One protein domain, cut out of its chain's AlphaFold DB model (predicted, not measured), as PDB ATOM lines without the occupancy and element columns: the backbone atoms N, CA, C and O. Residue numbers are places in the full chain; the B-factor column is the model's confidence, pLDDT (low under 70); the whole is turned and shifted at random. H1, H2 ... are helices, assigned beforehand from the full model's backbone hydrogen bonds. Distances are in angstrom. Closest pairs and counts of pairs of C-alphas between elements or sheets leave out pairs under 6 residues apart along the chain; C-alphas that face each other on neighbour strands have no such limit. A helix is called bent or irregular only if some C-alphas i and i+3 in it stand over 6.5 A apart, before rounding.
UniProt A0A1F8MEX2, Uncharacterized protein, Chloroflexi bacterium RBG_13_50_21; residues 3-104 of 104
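Overview. This is residues 3 to 104 of the 104 residues of an uncharacterized protein of Chloroflexi bacterium RBG_13_50_21 (UniProt A0A1F8MEX2). Two helices, H2 and H4, pack on each other at a steep tilt along one side of a flat model, and long stretches with no named element make much of the rest. One of these, residues 52 to 83, passes through the middle and then loops out before it reaches H4; the short H3 lies away from the pair, and H1, four residues, lies far out at the opposite end of the model from H2. The printed part has 102 residues, with four named helices in the order H1, H2, H3, H4 and no named strand; the class is all helix, though under half of the residues, 44, are in named elements. The whole is only just loose, close to compact, with a radius of gyration of the C-alphas of 15.6 A and spans of 45 by 41 by 21 A.

Along the chain. H1 is residues 3 to 6, beginning at C-alpha 3, (142.613, 167.879, 139.488). H2 is residues 17 to 30 and measures 19.7 A from first to last C-alpha; it is irregular, with C-alphas 26 and 29 at 7.3 A from each other. H3 is residues 45 to 51, 10.1 A long, with C-alpha 45 at (155.901, 152.610, 130.237). H4, residues 84 to 102, is the longest helix at 27.0 A and ends at C-alpha 102, (174.421, 141.535, 133.812).

Arrangement. H1 touches no helix; it is apart from H2, H3 and H4. H2 touches H4, with 9 pairs of C-alphas within 8 A. The closest C-alphas of these two helices are those of Val 26 and Leu 97, 6.1 A apart. Their lines stand at a steep tilt of 45 degrees, and they run opposite ways. H3 touches no helix; it is apart from H2 and from H4. In H3 and H4 every O i to N i+4 pair is within hydrogen-bond range, in H2 8 of 10 are, and H1 is too short for such a pair.

Size, cuts and confidence. The two C-alphas farthest apart are those of Tyr 3 and Pro 29, at 46.2 A. The printed part runs from residue 3 to residue 104, the chain's last, and has no cut. The link from H1 to H2 is short, with 10 residues, while those from H2 to H3 and from H3 to H4 are long, with 14 and 32 residues. The C-alphas of residues 52 to 83 lie 2 to 22 A from the mean of all C-alphas. The mean pLDDT of the printed part is 83.5; 19 residues are under 70, namely residues 3 to 12, residues 36 to 43 and residue 104.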
ATOM      1  N   TYR A   3     142.518 169.307 139.803       45.25
ATOM      2  CA  TYR A   3     142.613 167.879 139.488       45.25
ATOM      3  C   TYR A   3     142.913 167.575 138.006       45.25
ATOM      4  O   TYR A   3     143.815 166.807 137.708       45.25
ATOM      5  N   ILE A   4     142.233 168.257 137.080       51.53
ATOM      6  CA  ILE A   4     142.377 168.019 135.632       51.53
ATOM      7  C   ILE A   4     143.657 168.650 135.053       51.53
ATOM      8  O   ILE A   4     144.142 168.211 134.021       51.53
ATOM      9  N   HIS A   5     144.236 169.668 135.700       49.12
ATOM     10  CA  HIS A   5     145.457 170.310 135.197       49.12
ATOM     11  C   HIS A   5     146.714 169.471 135.434       49.12
ATOM     12  O   HIS A   5     147.710 169.696 134.751       49.12
ATOM     13  N   ASP A   6     146.677 168.558 136.407       52.53
ATOM     14  CA  ASP A   6     147.788 167.663 136.725       52.53
ATOM     15  C   ASP A   6     147.742 166.370 135.884       52.53
ATOM     16  O   ASP A   6     148.790 165.772 135.637       52.53
ATOM     17  N   GLU A   7     146.571 165.981 135.363       49.38
ATOM     18  CA  GLU A   7     146.432 164.905 134.374       49.38
ATOM     19  C   GLU A   7     146.960 165.357 132.998       49.38
ATOM     20  O   GLU A   7     146.559 166.380 132.450       49.38
ATOM     21  N   GLY A   8     147.884 164.585 132.416       50.34
ATOM     22  CA  GLY A   8     148.344 164.789 131.035       50.34
ATOM     23  C   GLY A   8     149.554 165.712 130.842       50.34
ATOM     24  O   GLY A   8     149.989 165.896 129.704       50.34
ATOM     25  N   ASN A   9     150.164 166.250 131.907       51.53
ATOM     26  CA  ASN A   9     151.435 166.973 131.783       51.53
ATOM     27  C   ASN A   9     152.602 166.003 131.567       51.53
ATOM     28  O   ASN A   9     153.307 165.620 132.503       51.53
ATOM     29  N   LEU A  10     152.850 165.656 130.306       59.06
ATOM     30  CA  LEU A  10     154.071 164.979 129.882       59.06
ATOM     31  C   LEU A  10     155.251 165.932 130.070       59.06
ATOM     32  O   LEU A  10     155.578 166.750 129.211       59.06
ATOM     33  N   ARG A  11     155.889 165.870 131.241       65.44
ATOM     34  CA  ARG A  11     157.131 166.606 131.482       65.44
ATOM     35  C   ARG A  11     158.195 166.071 130.537       65.44
ATOM     36  O   ARG A  11     158.393 164.860 130.449       65.44
ATOM     37  N   ARG A  12     158.937 166.971 129.889       68.38
ATOM     38  CA  ARG A  12     160.115 166.572 129.121       68.38
ATOM     39  C   ARG A  12     161.104 165.896 130.068       68.38
ATOM     40  O   ARG A  12     161.545 166.495 131.049       68.38
ATOM     41  N   ARG A  13     161.428 164.642 129.778       74.12
ATOM     42  CA  ARG A  13     162.451 163.873 130.484       74.12
ATOM     43  C   ARG A  13     163.625 163.640 129.549       74.12
ATOM     44  O   ARG A  13     163.460 163.560 128.333       74.12
ATOM     45  N   HIS A  14     164.802 163.555 130.145       78.31
ATOM     46  CA  HIS A  14     166.022 163.164 129.465       78.31
ATOM     47  C   HIS A  14     166.464 161.820 130.023       78.31
ATOM     48  O   HIS A  14     166.317 161.561 131.220       78.31
ATOM     49  N   ILE A  15     166.988 160.975 129.142       83.81
ATOM     50  CA  ILE A  15     167.669 159.752 129.552       83.81
ATOM     51  C   ILE A  15     168.919 160.184 130.343       83.81
ATOM     52  O   ILE A  15     169.620 161.087 129.883       83.81
ATOM     53  N   PRO A  16     169.188 159.611 131.531       87.25
ATOM     54  CA  PRO A  16     170.413 159.902 132.272       87.25
ATOM     55  C   PRO A  16     171.666 159.605 131.438       87.25
ATOM     56  O   PRO A  16     171.694 158.613 130.712       87.25
ATOM     57  N   GLU A  17     172.713 160.423 131.577       91.00
ATOM     58  CA  GLU A  17     173.949 160.318 130.780       91.00
ATOM     59  C   GLU A  17     174.572 158.917 130.838       91.00
ATOM     60  O   GLU A  17     174.940 158.351 129.814       91.00
ATOM     61  N   GLU A  18     174.611 158.307 132.021       91.88
ATOM     62  CA  GLU A  18     175.119 156.942 132.213       91.88
ATOM     63  C   GLU A  18     174.346 155.889 131.396       91.88
ATOM     64  O   GLU A  18     174.941 154.958 130.860       91.88
ATOM     65  N   VAL A  19     173.027 156.051 131.249       91.56
ATOM     66  CA  VAL A  19     172.201 155.159 130.428       91.56
ATOM     67  C   VAL A  19     172.447 155.446 128.955       91.56
ATOM     68  O   VAL A  19     172.573 154.518 128.162       91.56
ATOM     69  N   GLU A  20     172.564 156.718 128.577       91.50
ATOM     70  CA  GLU A  20     172.875 157.114 127.204       91.50
ATOM     71  C   GLU A  20     174.224 156.551 126.731       91.50
ATOM     72  O   GLU A  20     174.317 156.064 125.602       91.50
ATOM     73  N   VAL A  21     175.250 156.569 127.588       93.31
ATOM     74  CA  VAL A  21     176.569 155.987 127.298       93.31
ATOM     75  C   VAL A  21     176.446 154.492 127.017       93.31
ATOM     76  O   VAL A  21     176.861 154.046 125.948       93.31
ATOM     77  N   ILE A  22     175.800 153.734 127.910       94.38
ATOM     78  CA  ILE A  22     175.616 152.283 127.738       94.38
ATOM     79  C   ILE A  22     174.849 151.987 126.442       94.38
ATOM     80  O   ILE A  22     175.257 151.130 125.656       94.38
ATOM     81  N   LEU A  23     173.765 152.723 126.178       93.31
ATOM     82  CA  LEU A  23     172.970 152.549 124.963       93.31
ATOM     83  C   LEU A  23     173.798 152.811 123.703       93.31
ATOM     84  O   LEU A  23     173.721 152.023 122.764       93.31
ATOM     85  N   LYS A  24     174.606 153.878 123.668       92.50
ATOM     86  CA  LYS A  24     175.465 154.201 122.515       92.50
ATOM     87  C   LYS A  24     176.551 153.156 122.287       92.50
ATOM     88  O   LYS A  24     176.794 152.784 121.140       92.50
ATOM     89  N   GLU A  25     177.193 152.693 123.354       93.75
ATOM     90  CA  GLU A  25     178.241 151.674 123.282       93.75
ATOM     91  C   GLU A  25     177.697 150.365 122.709       93.75
ATOM     92  O   GLU A  25     178.201 149.873 121.697       93.75
ATOM     93  N   VAL A  26     176.624 149.845 123.308       95.75
ATOM     94  CA  VAL A  26     175.986 148.593 122.880       95.75
ATOM     95  C   VAL A  26     175.313 148.750 121.518       95.75
ATOM     96  O   VAL A  26     175.324 147.835 120.703       95.75
ATOM     97  N   GLY A  27     174.732 149.916 121.248       93.88
ATOM     98  CA  GLY A  27     173.932 150.191 120.060       93.88
ATOM     99  C   GLY A  27     174.721 150.440 118.776       93.88
ATOM    100  O   GLY A  27     174.140 150.387 117.690       93.88
ATOM    101  N   LYS A  28     176.034 150.693 118.868       92.94
ATOM    102  CA  LYS A  28     176.894 151.021 117.719       92.94
ATOM    103  C   LYS A  28     176.800 150.006 116.563       92.94
ATOM    104  O   LYS A  28     176.646 150.457 115.428       92.94
ATOM    105  N   PRO A  29     176.833 148.676 116.786       94.50
ATOM    106  CA  PRO A  29     176.709 147.691 115.706       94.50
ATOM    107  C   PRO A  29     175.315 147.659 115.067       94.50
ATOM    108  O   PRO A  29     175.166 147.237 113.924       94.50
ATOM    109  N   PHE A  30     174.290 148.121 115.790       93.12
ATOM    110  CA  PHE A  30     172.889 148.072 115.371       93.12
ATOM    111  C   PHE A  30     172.423 149.367 114.690       93.12
ATOM    112  O   PHE A  30     171.302 149.436 114.186       93.12
ATOM    113  N   GLY A  31     173.276 150.396 114.646       88.00
ATOM    114  CA  GLY A  31     172.952 151.677 114.020       88.00
ATOM    115  C   GLY A  31     171.797 152.401 114.711       88.00
ATOM    116  O   GLY A  31     170.968 153.003 114.028       88.00
ATOM    117  N   ILE A  32     171.714 152.312 116.045       86.69
ATOM    118  CA  ILE A  32     170.719 153.074 116.804       86.69
ATOM    119  C   ILE A  32     170.950 154.575 116.603       86.69
ATOM    120  O   ILE A  32     172.087 155.046 116.535       86.69
ATOM    121  N   ILE A  33     169.862 155.333 116.532       85.19
ATOM    122  CA  ILE A  33     169.889 156.792 116.430       85.19
ATOM    123  C   ILE A  33     168.999 157.382 117.515       85.19
ATOM    124  O   ILE A  33     167.999 156.776 117.905       85.19
ATOM    125  N   SER A  34     169.350 158.568 118.008       81.12
ATOM    126  CA  SER A  34     168.455 159.303 118.894       81.12
ATOM    127  C   SER A  34     167.212 159.730 118.114       81.12
ATOM    128  O   SER A  34     167.298 160.308 117.029       81.12
ATOM    129  N   ALA A  35     166.041 159.439 118.670       75.56
ATOM    130  CA  ALA A  35     164.786 159.935 118.135       75.56
ATOM    131  C   ALA A  35     164.477 161.308 118.744       75.56
ATOM    132  O   ALA A  35     164.567 161.500 119.958       75.56
ATOM    133  N   SER A  36     164.079 162.260 117.901       67.44
ATOM    134  CA  SER A  36     163.444 163.494 118.359       67.44
ATOM    135  C   SER A  36     161.945 163.237 118.467       67.44
ATOM    136  O   SER A  36     161.208 163.432 117.502       67.44
ATOM    137  N   THR A  37     161.482 162.755 119.617       59.84
ATOM    138  CA  THR A  37     160.044 162.593 119.867       59.84
ATOM    139  C   THR A  37     159.388 163.972 120.013       59.84
ATOM    140  O   THR A  37     159.958 164.846 120.679       59.84
ATOM    141  N   PRO A  38     158.211 164.213 119.402       54.50
ATOM    142  CA  PRO A  38     157.486 165.454 119.625       54.50
ATOM    143  C   PRO A  38     157.155 165.630 121.119       54.50
ATOM    144  O   PRO A  38     156.949 164.644 121.829       54.50
ATOM    145  N   PRO A  39     157.101 166.880 121.613       47.88
ATOM    146  CA  PRO A  39     157.009 167.210 123.039       47.88
ATOM    147  C   PRO A  39     155.690 166.802 123.722       47.88
ATOM    148  O   PRO A  39     155.504 167.096 124.898       47.88
ATOM    149  N   VAL A  40     154.766 166.150 123.010       49.03
ATOM    150  CA  VAL A  40     153.432 165.786 123.499       49.03
ATOM    151  C   VAL A  40     152.950 164.513 122.798       49.03
ATOM    152  O   VAL A  40     153.137 164.363 121.594       49.03
ATOM    153  N   GLY A  41     152.303 163.614 123.546       49.94
ATOM    154  CA  GLY A  41     151.549 162.475 123.004       49.94
ATOM    155  C   GLY A  41     152.267 161.121 122.965       49.94
ATOM    156  O   GLY A  41     151.637 160.136 122.603       49.94
ATOM    157  N   ALA A  42     153.540 161.038 123.361       56.62
ATOM    158  CA  ALA A  42     154.259 159.768 123.492       56.62
ATOM    159  C   ALA A  42     154.581 159.496 124.970       56.62
ATOM    160  O   ALA A  42     155.616 159.927 125.476       56.62
ATOM    161  N   PHE A  43     153.675 158.806 125.666       64.12
ATOM    162  CA  PHE A  43     153.939 158.224 126.981       64.12
ATOM    163  C   PHE A  43     153.929 156.712 126.832       64.12
ATOM    164  O   PHE A  43     152.881 156.111 126.618       64.12
ATOM    165  N   THR A  44     155.114 156.119 126.896       76.06
ATOM    166  CA  THR A  44     155.267 154.675 127.068       76.06
ATOM    167  C   THR A  44     155.506 154.379 128.545       76.06
ATOM    168  O   THR A  44     155.651 155.287 129.368       76.06
ATOM    169  N   GLU A  45     155.622 153.106 128.890       83.06
ATOM    170  CA  GLU A  45     155.901 152.610 130.237       83.06
ATOM    171  C   GLU A  45     157.206 153.189 130.823       83.06
ATOM    172  O   GLU A  45     157.365 153.271 132.042       83.06
ATOM    173  N   GLY A  46     158.124 153.677 129.974       83.19
ATOM    174  CA  GLY A  46     159.317 154.413 130.407       83.19
ATOM    175  C   GLY A  46     158.992 155.674 131.219       83.19
ATOM    176  O   GLY A  46     159.731 156.020 132.140       83.19
ATOM    177  N   GLY A  47     157.858 156.318 130.931       80.50
ATOM    178  CA  GLY A  47     157.342 157.443 131.701       80.50
ATOM    179  C   GLY A  47     157.026 157.072 133.148       80.50
ATOM    180  O   GLY A  47     157.516 157.724 134.071       80.50
ATOM    181  N   THR A  48     156.291 155.976 133.344       82.81
ATOM    182  CA  THR A  48     155.964 155.436 134.670       82.81
ATOM    183  C   THR A  48     157.221 155.031 135.435       82.81
ATOM    184  O   THR A  48     157.357 155.342 136.617       82.81
ATOM    185  N   LEU A  49     158.196 154.402 134.771       87.12
ATOM    186  CA  LEU A  49     159.471 154.054 135.406       87.12
ATOM    187  C   LEU A  49     160.204 155.295 135.941       87.12
ATOM    188  O   LEU A  49     160.686 155.282 137.077       87.12
ATOM    189  N   TRP A  50     160.240 156.389 135.177       84.62
ATOM    190  CA  TRP A  50     160.834 157.644 135.645       84.62
ATOM    191  C   TRP A  50     160.095 158.255 136.841       84.62
ATOM    192  O   TRP A  50     160.737 158.851 137.707       84.62
ATOM    193  N   GLU A  51     158.767 158.132 136.918       83.75
ATOM    194  CA  GLU A  51     157.977 158.623 138.060       83.75
ATOM    195  C   GLU A  51     158.306 157.890 139.362       83.75
ATOM    196  O   GLU A  51     158.273 158.494 140.433       83.75
ATOM    197  N   HIS A  52     158.725 156.630 139.261       88.50
ATOM    198  CA  HIS A  52     159.169 155.818 140.391       88.50
ATOM    199  C   HIS A  52     160.683 155.889 140.658       88.50
ATOM    200  O   HIS A  52     161.200 155.131 141.476       88.50
ATOM    201  N   GLY A  53     161.404 156.808 140.007       89.06
ATOM    202  CA  GLY A  53     162.835 157.023 140.242       89.06
ATOM    203  C   GLY A  53     163.758 156.020 139.545       89.06
ATOM    204  O   GLY A  53     164.959 156.012 139.818       89.06
ATOM    205  N   PHE A  54     163.235 155.199 138.630       91.06
ATOM    206  CA  PHE A  54     164.055 154.311 137.812       91.06
ATOM    207  C   PHE A  54     164.669 155.049 136.623       91.06
ATOM    208  O   PHE A  54     164.156 156.057 136.134       91.06
ATOM    209  N   LYS A  55     165.777 154.503 136.118       90.81
ATOM    210  CA  LYS A  55     166.409 154.957 134.882       90.81
ATOM    211  C   LYS A  55     165.813 154.157 133.724       90.81
ATOM    212  O   LYS A  55     165.975 152.944 133.673       90.81
ATOM    213  N   ALA A  56     165.114 154.831 132.817       87.81
ATOM    214  CA  ALA A  56     164.458 154.202 131.674       87.81
ATOM    215  C   ALA A  56     164.857 154.855 130.346       87.81
ATOM    216  O   ALA A  56     165.195 156.041 130.293       87.81
ATOM    217  N   ALA A  57     164.786 154.064 129.279       88.12
ATOM    218  CA  ALA A  57     164.919 154.495 127.895       88.12
ATOM    219  C   ALA A  57     163.950 153.689 127.023       88.12
ATOM    220  O   ALA A  57     163.687 152.521 127.303       88.12
ATOM    221  N   CYS A  58     163.419 154.313 125.972       87.00
ATOM    222  CA  CYS A  58     162.497 153.671 125.041       87.00
ATOM    223  C   CYS A  58     163.199 153.410 123.710       87.00
ATOM    224  O   CYS A  58     163.834 154.309 123.154       87.00
ATOM    225  N   LEU A  59     163.038 152.200 123.180       87.44
ATOM    226  CA  LEU A  59     163.408 151.870 121.812       87.44
ATOM    227  C   LEU A  59     162.160 151.945 120.933       87.44
ATOM    228  O   LEU A  59     161.105 151.445 121.309       87.44
ATOM    229  N   SER A  60     162.282 152.557 119.761       85.88
ATOM    230  CA  SER A  60     161.199 152.625 118.780       85.88
ATOM    231  C   SER A  60     161.740 152.314 117.394       85.88
ATOM    232  O   SER A  60     162.741 152.907 116.983       85.88
ATOM    233  N   ALA A  61     161.071 151.418 116.674       87.00
ATOM    234  CA  ALA A  61     161.376 151.128 115.282       87.00
ATOM    235  C   ALA A  61     160.555 152.046 114.369       87.00
ATOM    236  O   ALA A  61     159.343 152.165 114.524       87.00
ATOM    237  N   HIS A  62     161.232 152.680 113.414       86.19
ATOM    238  CA  HIS A  62     160.623 153.556 112.416       86.19
ATOM    239  C   HIS A  62     161.135 153.188 111.031       86.19
ATOM    240  O   HIS A  62     162.233 152.637 110.888       86.19
ATOM    241  N   TYR A  63     160.377 153.552 109.999       85.38
ATOM    242  CA  TYR A  63     160.901 153.531 108.641       85.38
ATOM    243  C   TYR A  63     162.121 154.448 108.534       85.38
ATOM    244  O   TYR A  63     162.185 155.523 109.133       85.38
ATOM    245  N   ARG A  64     163.122 154.027 107.757       83.62
ATOM    246  CA  ARG A  64     164.355 154.801 107.599       83.62
ATOM    247  C   ARG A  64     164.028 156.212 107.099       83.62
ATOM    248  O   ARG A  64     163.326 156.365 106.105       83.62
ATOM    249  N   ASN A  65     164.586 157.221 107.766       81.69
ATOM    250  CA  ASN A  65     164.403 158.644 107.451       81.69
ATOM    251  C   ASN A  65     162.944 159.131 107.521       81.69
ATOM    252  O   ASN A  65     162.606 160.134 106.897       81.69
ATOM    253  N   SER A  66     162.081 158.440 108.263       82.31
ATOM    254  CA  SER A  66     160.680 158.807 108.405       82.31
ATOM    255  C   SER A  66     160.215 158.593 109.839       82.31
ATOM    256  O   SER A  66     160.543 157.591 110.459       82.31
ATOM    257  N   THR A  67     159.429 159.525 110.364       77.50
ATOM    258  CA  THR A  67     158.680 159.349 111.620       77.50
ATOM    259  C   THR A  67     157.255 158.855 111.364       77.50
ATOM    260  O   THR A  67     156.439 158.781 112.279       77.50
ATOM    261  N   PHE A  68     156.924 158.563 110.103       83.44
ATOM    262  CA  PHE A  68     155.603 158.107 109.707       83.44
ATOM    263  C   PHE A  68     155.408 156.641 110.091       83.44
ATOM    264  O   PHE A  68     156.154 155.769 109.643       83.44
ATOM    265  N   MET A  69     154.371 156.381 110.882       85.81
ATOM    266  CA  MET A  69     153.933 155.042 111.259       85.81
ATOM    267  C   MET A  69     152.530 154.817 110.674       85.81
ATOM    268  O   MET A  69     151.543 155.143 111.334       85.81
ATOM    269  N   PRO A  70     152.415 154.341 109.418       88.25
ATOM    270  CA  PRO A  70     151.138 154.272 108.706       88.25
ATOM    271  C   PRO A  70     150.117 153.395 109.421       88.25
ATOM    272  O   PRO A  70     148.948 153.767 109.483       88.25
ATOM    273  N   GLU A  71     150.575 152.291 110.007       92.31
ATOM    274  CA  GLU A  71     149.701 151.298 110.631       92.31
ATOM    275  C   GLU A  71     149.422 151.583 112.112       92.31
ATOM    276  O   GLU A  71     148.564 150.950 112.718       92.31
ATOM    277  N   TRP A  72     150.091 152.575 112.708       88.75
ATOM    278  CA  TRP A  72     149.960 152.843 114.138       88.75
ATOM    279  C   TRP A  72     148.526 153.231 114.515       88.75
ATOM    280  O   TRP A  72     147.935 154.135 113.918       88.75
ATOM    281  N   HIS A  73     147.976 152.539 115.520       90.56
ATOM    282  CA  HIS A  73     146.584 152.659 115.972       90.56
ATOM    283  C   HIS A  73     145.535 152.349 114.886       90.56
ATOM    284  O   HIS A  73     144.427 152.893 114.916       90.56
ATOM    285  N   ARG A  74     145.854 151.473 113.923       93.75
ATOM    286  CA  ARG A  74     144.926 151.039 112.867       93.75
ATOM    287  C   ARG A  74     144.697 149.532 112.892       93.75
ATOM    288  O   ARG A  74     145.513 148.772 113.389       93.75
ATOM    289  N   LEU A  75     143.592 149.100 112.280       97.31
ATOM    290  CA  LEU A  75     143.282 147.675 112.075       97.31
ATOM    291  C   LEU A  75     144.239 146.982 111.093       97.31
ATOM    292  O   LEU A  75     144.244 145.760 111.001       97.31
ATOM    293  N   THR A  76     145.009 147.766 110.343       96.25
ATOM    294  CA  THR A  76     146.039 147.303 109.412       96.25
ATOM    295  C   THR A  76     147.375 147.011 110.099       96.25
ATOM    296  O   THR A  76     148.297 146.559 109.433       96.25
ATOM    297  N   ASP A  77     147.487 147.204 111.419       94.12
ATOM    298  CA  ASP A  77     148.636 146.748 112.208       94.12
ATOM    299  C   ASP A  77     148.603 145.219 112.365       94.12
ATOM    300  O   ASP A  77     148.197 144.664 113.389       94.12
ATOM    301  N   THR A  78     148.935 144.524 111.278       95.69
ATOM    302  CA  THR A  78     148.928 143.064 111.178       95.69
ATOM    303  C   THR A  78     150.345 142.530 110.968       95.69
ATOM    304  O   THR A  78     151.234 143.261 110.516       95.69
ATOM    305  N   PRO A  79     150.585 141.231 111.237       95.12
ATOM    306  CA  PRO A  79     151.890 140.614 111.011       95.12
ATOM    307  C   PRO A  79     152.436 140.778 109.586       95.12
ATOM    308  O   PRO A  79     153.652 140.800 109.409       95.12
ATOM    309  N   ASP A  80     151.565 140.946 108.587       95.88
ATOM    310  CA  ASP A  80     151.951 141.122 107.181       95.88
ATOM    311  C   ASP A  80     152.747 142.416 106.928       95.88
ATOM    312  O   ASP A  80     153.469 142.521 105.938       95.88
ATOM    313  N   HIS A  81     152.645 143.400 107.828       92.56
ATOM    314  CA  HIS A  81     153.372 144.668 107.745       92.56
ATOM    315  C   HIS A  81     154.684 144.677 108.550       92.56
ATOM    316  O   HIS A  81     155.455 145.643 108.470       92.56
ATOM    317  N   LEU A  82     154.984 143.605 109.295       91.50
ATOM    318  CA  LEU A  82     156.213 143.498 110.079       91.50
ATOM    319  C   LEU A  82     157.445 143.391 109.176       91.50
ATOM    320  O   LEU A  82     157.486 142.646 108.200       91.50
ATOM    321  N   GLN A  83     158.499 144.108 109.557       92.44
ATOM    322  CA  GLN A  83     159.808 144.008 108.920       92.44
ATOM    323  C   GLN A  83     160.684 143.065 109.749       92.44
ATOM    324  O   GLN A  83     161.133 143.436 110.836       92.44
ATOM    325  N   VAL A  84     160.926 141.851 109.244       94.62
ATOM    326  CA  VAL A  84     161.676 140.801 109.964       94.62
ATOM    327  C   VAL A  84     163.055 141.298 110.403       94.62
ATOM    328  O   VAL A  84     163.391 141.202 111.581       94.62
ATOM    329  N   ASP A  85     163.796 141.954 109.509       93.38
ATOM    330  CA  ASP A  85     165.120 142.517 109.807       93.38
ATOM    331  C   ASP A  85     165.091 143.568 110.929       93.38
ATOM    332  O   ASP A  85     166.063 143.736 111.671       93.38
ATOM    333  N   ALA A  86     163.993 144.323 111.050       92.00
ATOM    334  CA  ALA A  86     163.841 145.307 112.117       92.00
ATOM    335  C   ALA A  86     163.605 144.613 113.463       92.00
ATOM    336  O   ALA A  86     164.226 144.995 114.455       92.00
ATOM    337  N   LEU A  87     162.764 143.573 113.488       93.69
ATOM    338  CA  LEU A  87     162.519 142.759 114.680       93.69
ATOM    339  C   LEU A  87     163.795 142.060 115.153       93.69
ATOM    340  O   LEU A  87     164.136 142.152 116.330       93.69
ATOM    341  N   GLU A  88     164.532 141.425 114.242       95.75
ATOM    342  CA  GLU A  88     165.793 140.748 114.554       95.75
ATOM    343  C   GLU A  88     166.822 141.719 115.140       95.75
ATOM    344  O   GLU A  88     167.482 141.426 116.141       95.75
ATOM    345  N   ARG A  89     166.927 142.919 114.563       94.81
ATOM    346  CA  ARG A  89     167.852 143.947 115.042       94.81
ATOM    347  C   ARG A  89     167.473 144.479 116.418       94.81
ATOM    348  O   ARG A  89     168.350 144.631 117.265       94.81
ATOM    349  N   VAL A  90     166.187 144.755 116.640       94.38
ATOM    350  CA  VAL A  90     165.659 145.179 117.943       94.38
ATOM    351  C   VAL A  90     165.925 144.106 118.997       94.38
ATOM    352  O   VAL A  90     166.441 144.425 120.067       94.38
ATOM    353  N   HIS A  91     165.635 142.844 118.677       96.06
ATOM    354  CA  HIS A  91     165.889 141.706 119.556       96.06
ATOM    355  C   HIS A  91     167.375 141.586 119.909       96.06
ATOM    356  O   HIS A  91     167.731 141.542 121.085       96.06
ATOM    357  N   SER A  92     168.247 141.599 118.900       97.19
ATOM    358  CA  SER A  92     169.694 141.459 119.081       97.19
ATOM    359  C   SER A  92     170.279 142.592 119.924       97.19
ATOM    360  O   SER A  92     171.113 142.350 120.797       97.19
ATOM    361  N   PHE A  93     169.813 143.824 119.709       96.31
ATOM    362  CA  PHE A  93     170.208 144.969 120.523       96.31
ATOM    363  C   PHE A  93     169.741 144.830 121.975       96.31
ATOM    364  O   PHE A  93     170.542 145.014 122.891       96.31
ATOM    365  N   ALA A  94     168.468 144.483 122.196       95.12
ATOM    366  CA  ALA A  94     167.926 144.295 123.538       95.12
ATOM    367  C   ALA A  94     168.692 143.204 124.299       95.12
ATOM    368  O   ALA A  94     169.054 143.396 125.457       95.12
ATOM    369  N   TRP A  95     169.011 142.097 123.628       97.44
ATOM    370  CA  TRP A  95     169.792 141.013 124.214       97.44
ATOM    371  C   TRP A  95     171.215 141.446 124.579       97.44
ATOM    372  O   TRP A  95     171.655 141.227 125.706       97.44
ATOM    373  N   ALA A  96     171.915 142.128 123.668       97.06
ATOM    374  CA  ALA A  96     173.253 142.651 123.934       97.06
ATOM    375  C   ALA A  96     173.265 143.650 125.105       97.06
ATOM    376  O   ALA A  96     174.204 143.666 125.902       97.06
ATOM    377  N   LEU A  97     172.210 144.462 125.239       95.75
ATOM    378  CA  LEU A  97     172.059 145.402 126.346       95.75
ATOM    379  C   LEU A  97     171.891 144.673 127.680       95.75
ATOM    380  O   LEU A  97     172.583 145.011 128.636       95.75
ATOM    381  N   LEU A  98     171.025 143.658 127.737       95.69
ATOM    382  CA  LEU A  98     170.832 142.843 128.939       95.69
ATOM    383  C   LEU A  98     172.135 142.157 129.359       95.69
ATOM    384  O   LEU A  98     172.560 142.301 130.501       95.69
ATOM    385  N   GLN A  99     172.841 141.525 128.418       96.94
ATOM    386  CA  GLN A  99     174.136 140.898 128.694       96.94
ATOM    387  C   GLN A  99     175.174 141.897 129.224       96.94
ATOM    388  O   GLN A  99     175.950 141.566 130.117       96.94
ATOM    389  N   ARG A 100     175.199 143.122 128.687       95.31
ATOM    390  CA  ARG A 100     176.103 144.181 129.155       95.31
ATOM    391  C   ARG A 100     175.764 144.660 130.568       95.31
ATOM    392  O   ARG A 100     176.680 145.059 131.289       95.31
ATOM    393  N   LEU A 101     174.482 144.669 130.931       93.25
ATOM    394  CA  LEU A 101     174.004 145.054 132.259       93.25
ATOM    395  C   LEU A 101     174.272 143.959 133.300       93.25
ATOM    396  O   LEU A 101     174.687 144.291 134.402       93.25
ATOM    397  N   ASP A 102     174.133 142.683 132.933       95.19
ATOM    398  CA  ASP A 102     174.421 141.535 133.812       95.19
ATOM    399  C   ASP A 102     175.920 141.369 134.134       95.19
ATOM    400  O   ASP A 102     176.290 140.675 135.077       95.19
ATOM    401  N   GLN A 103     176.796 141.974 133.326       90.75
ATOM    402  CA  GLN A 103     178.252 141.978 133.522       90.75
ATOM    403  C   GLN A 103     178.757 143.164 134.364       90.75
ATOM    404  O   GLN A 103     179.960 143.242 134.622       90.75
ATOM    405  N   GLY A 104     177.876 144.112 134.709       62.62
ATOM    406  CA  GLY A 104     178.174 145.251 135.586       62.62
ATOM    407  C   GLY A 104     177.966 144.929 137.058       62.62
ATOM    408  O   GLY A 104     178.548 145.678 137.873       62.62
TER     409      GLY A 104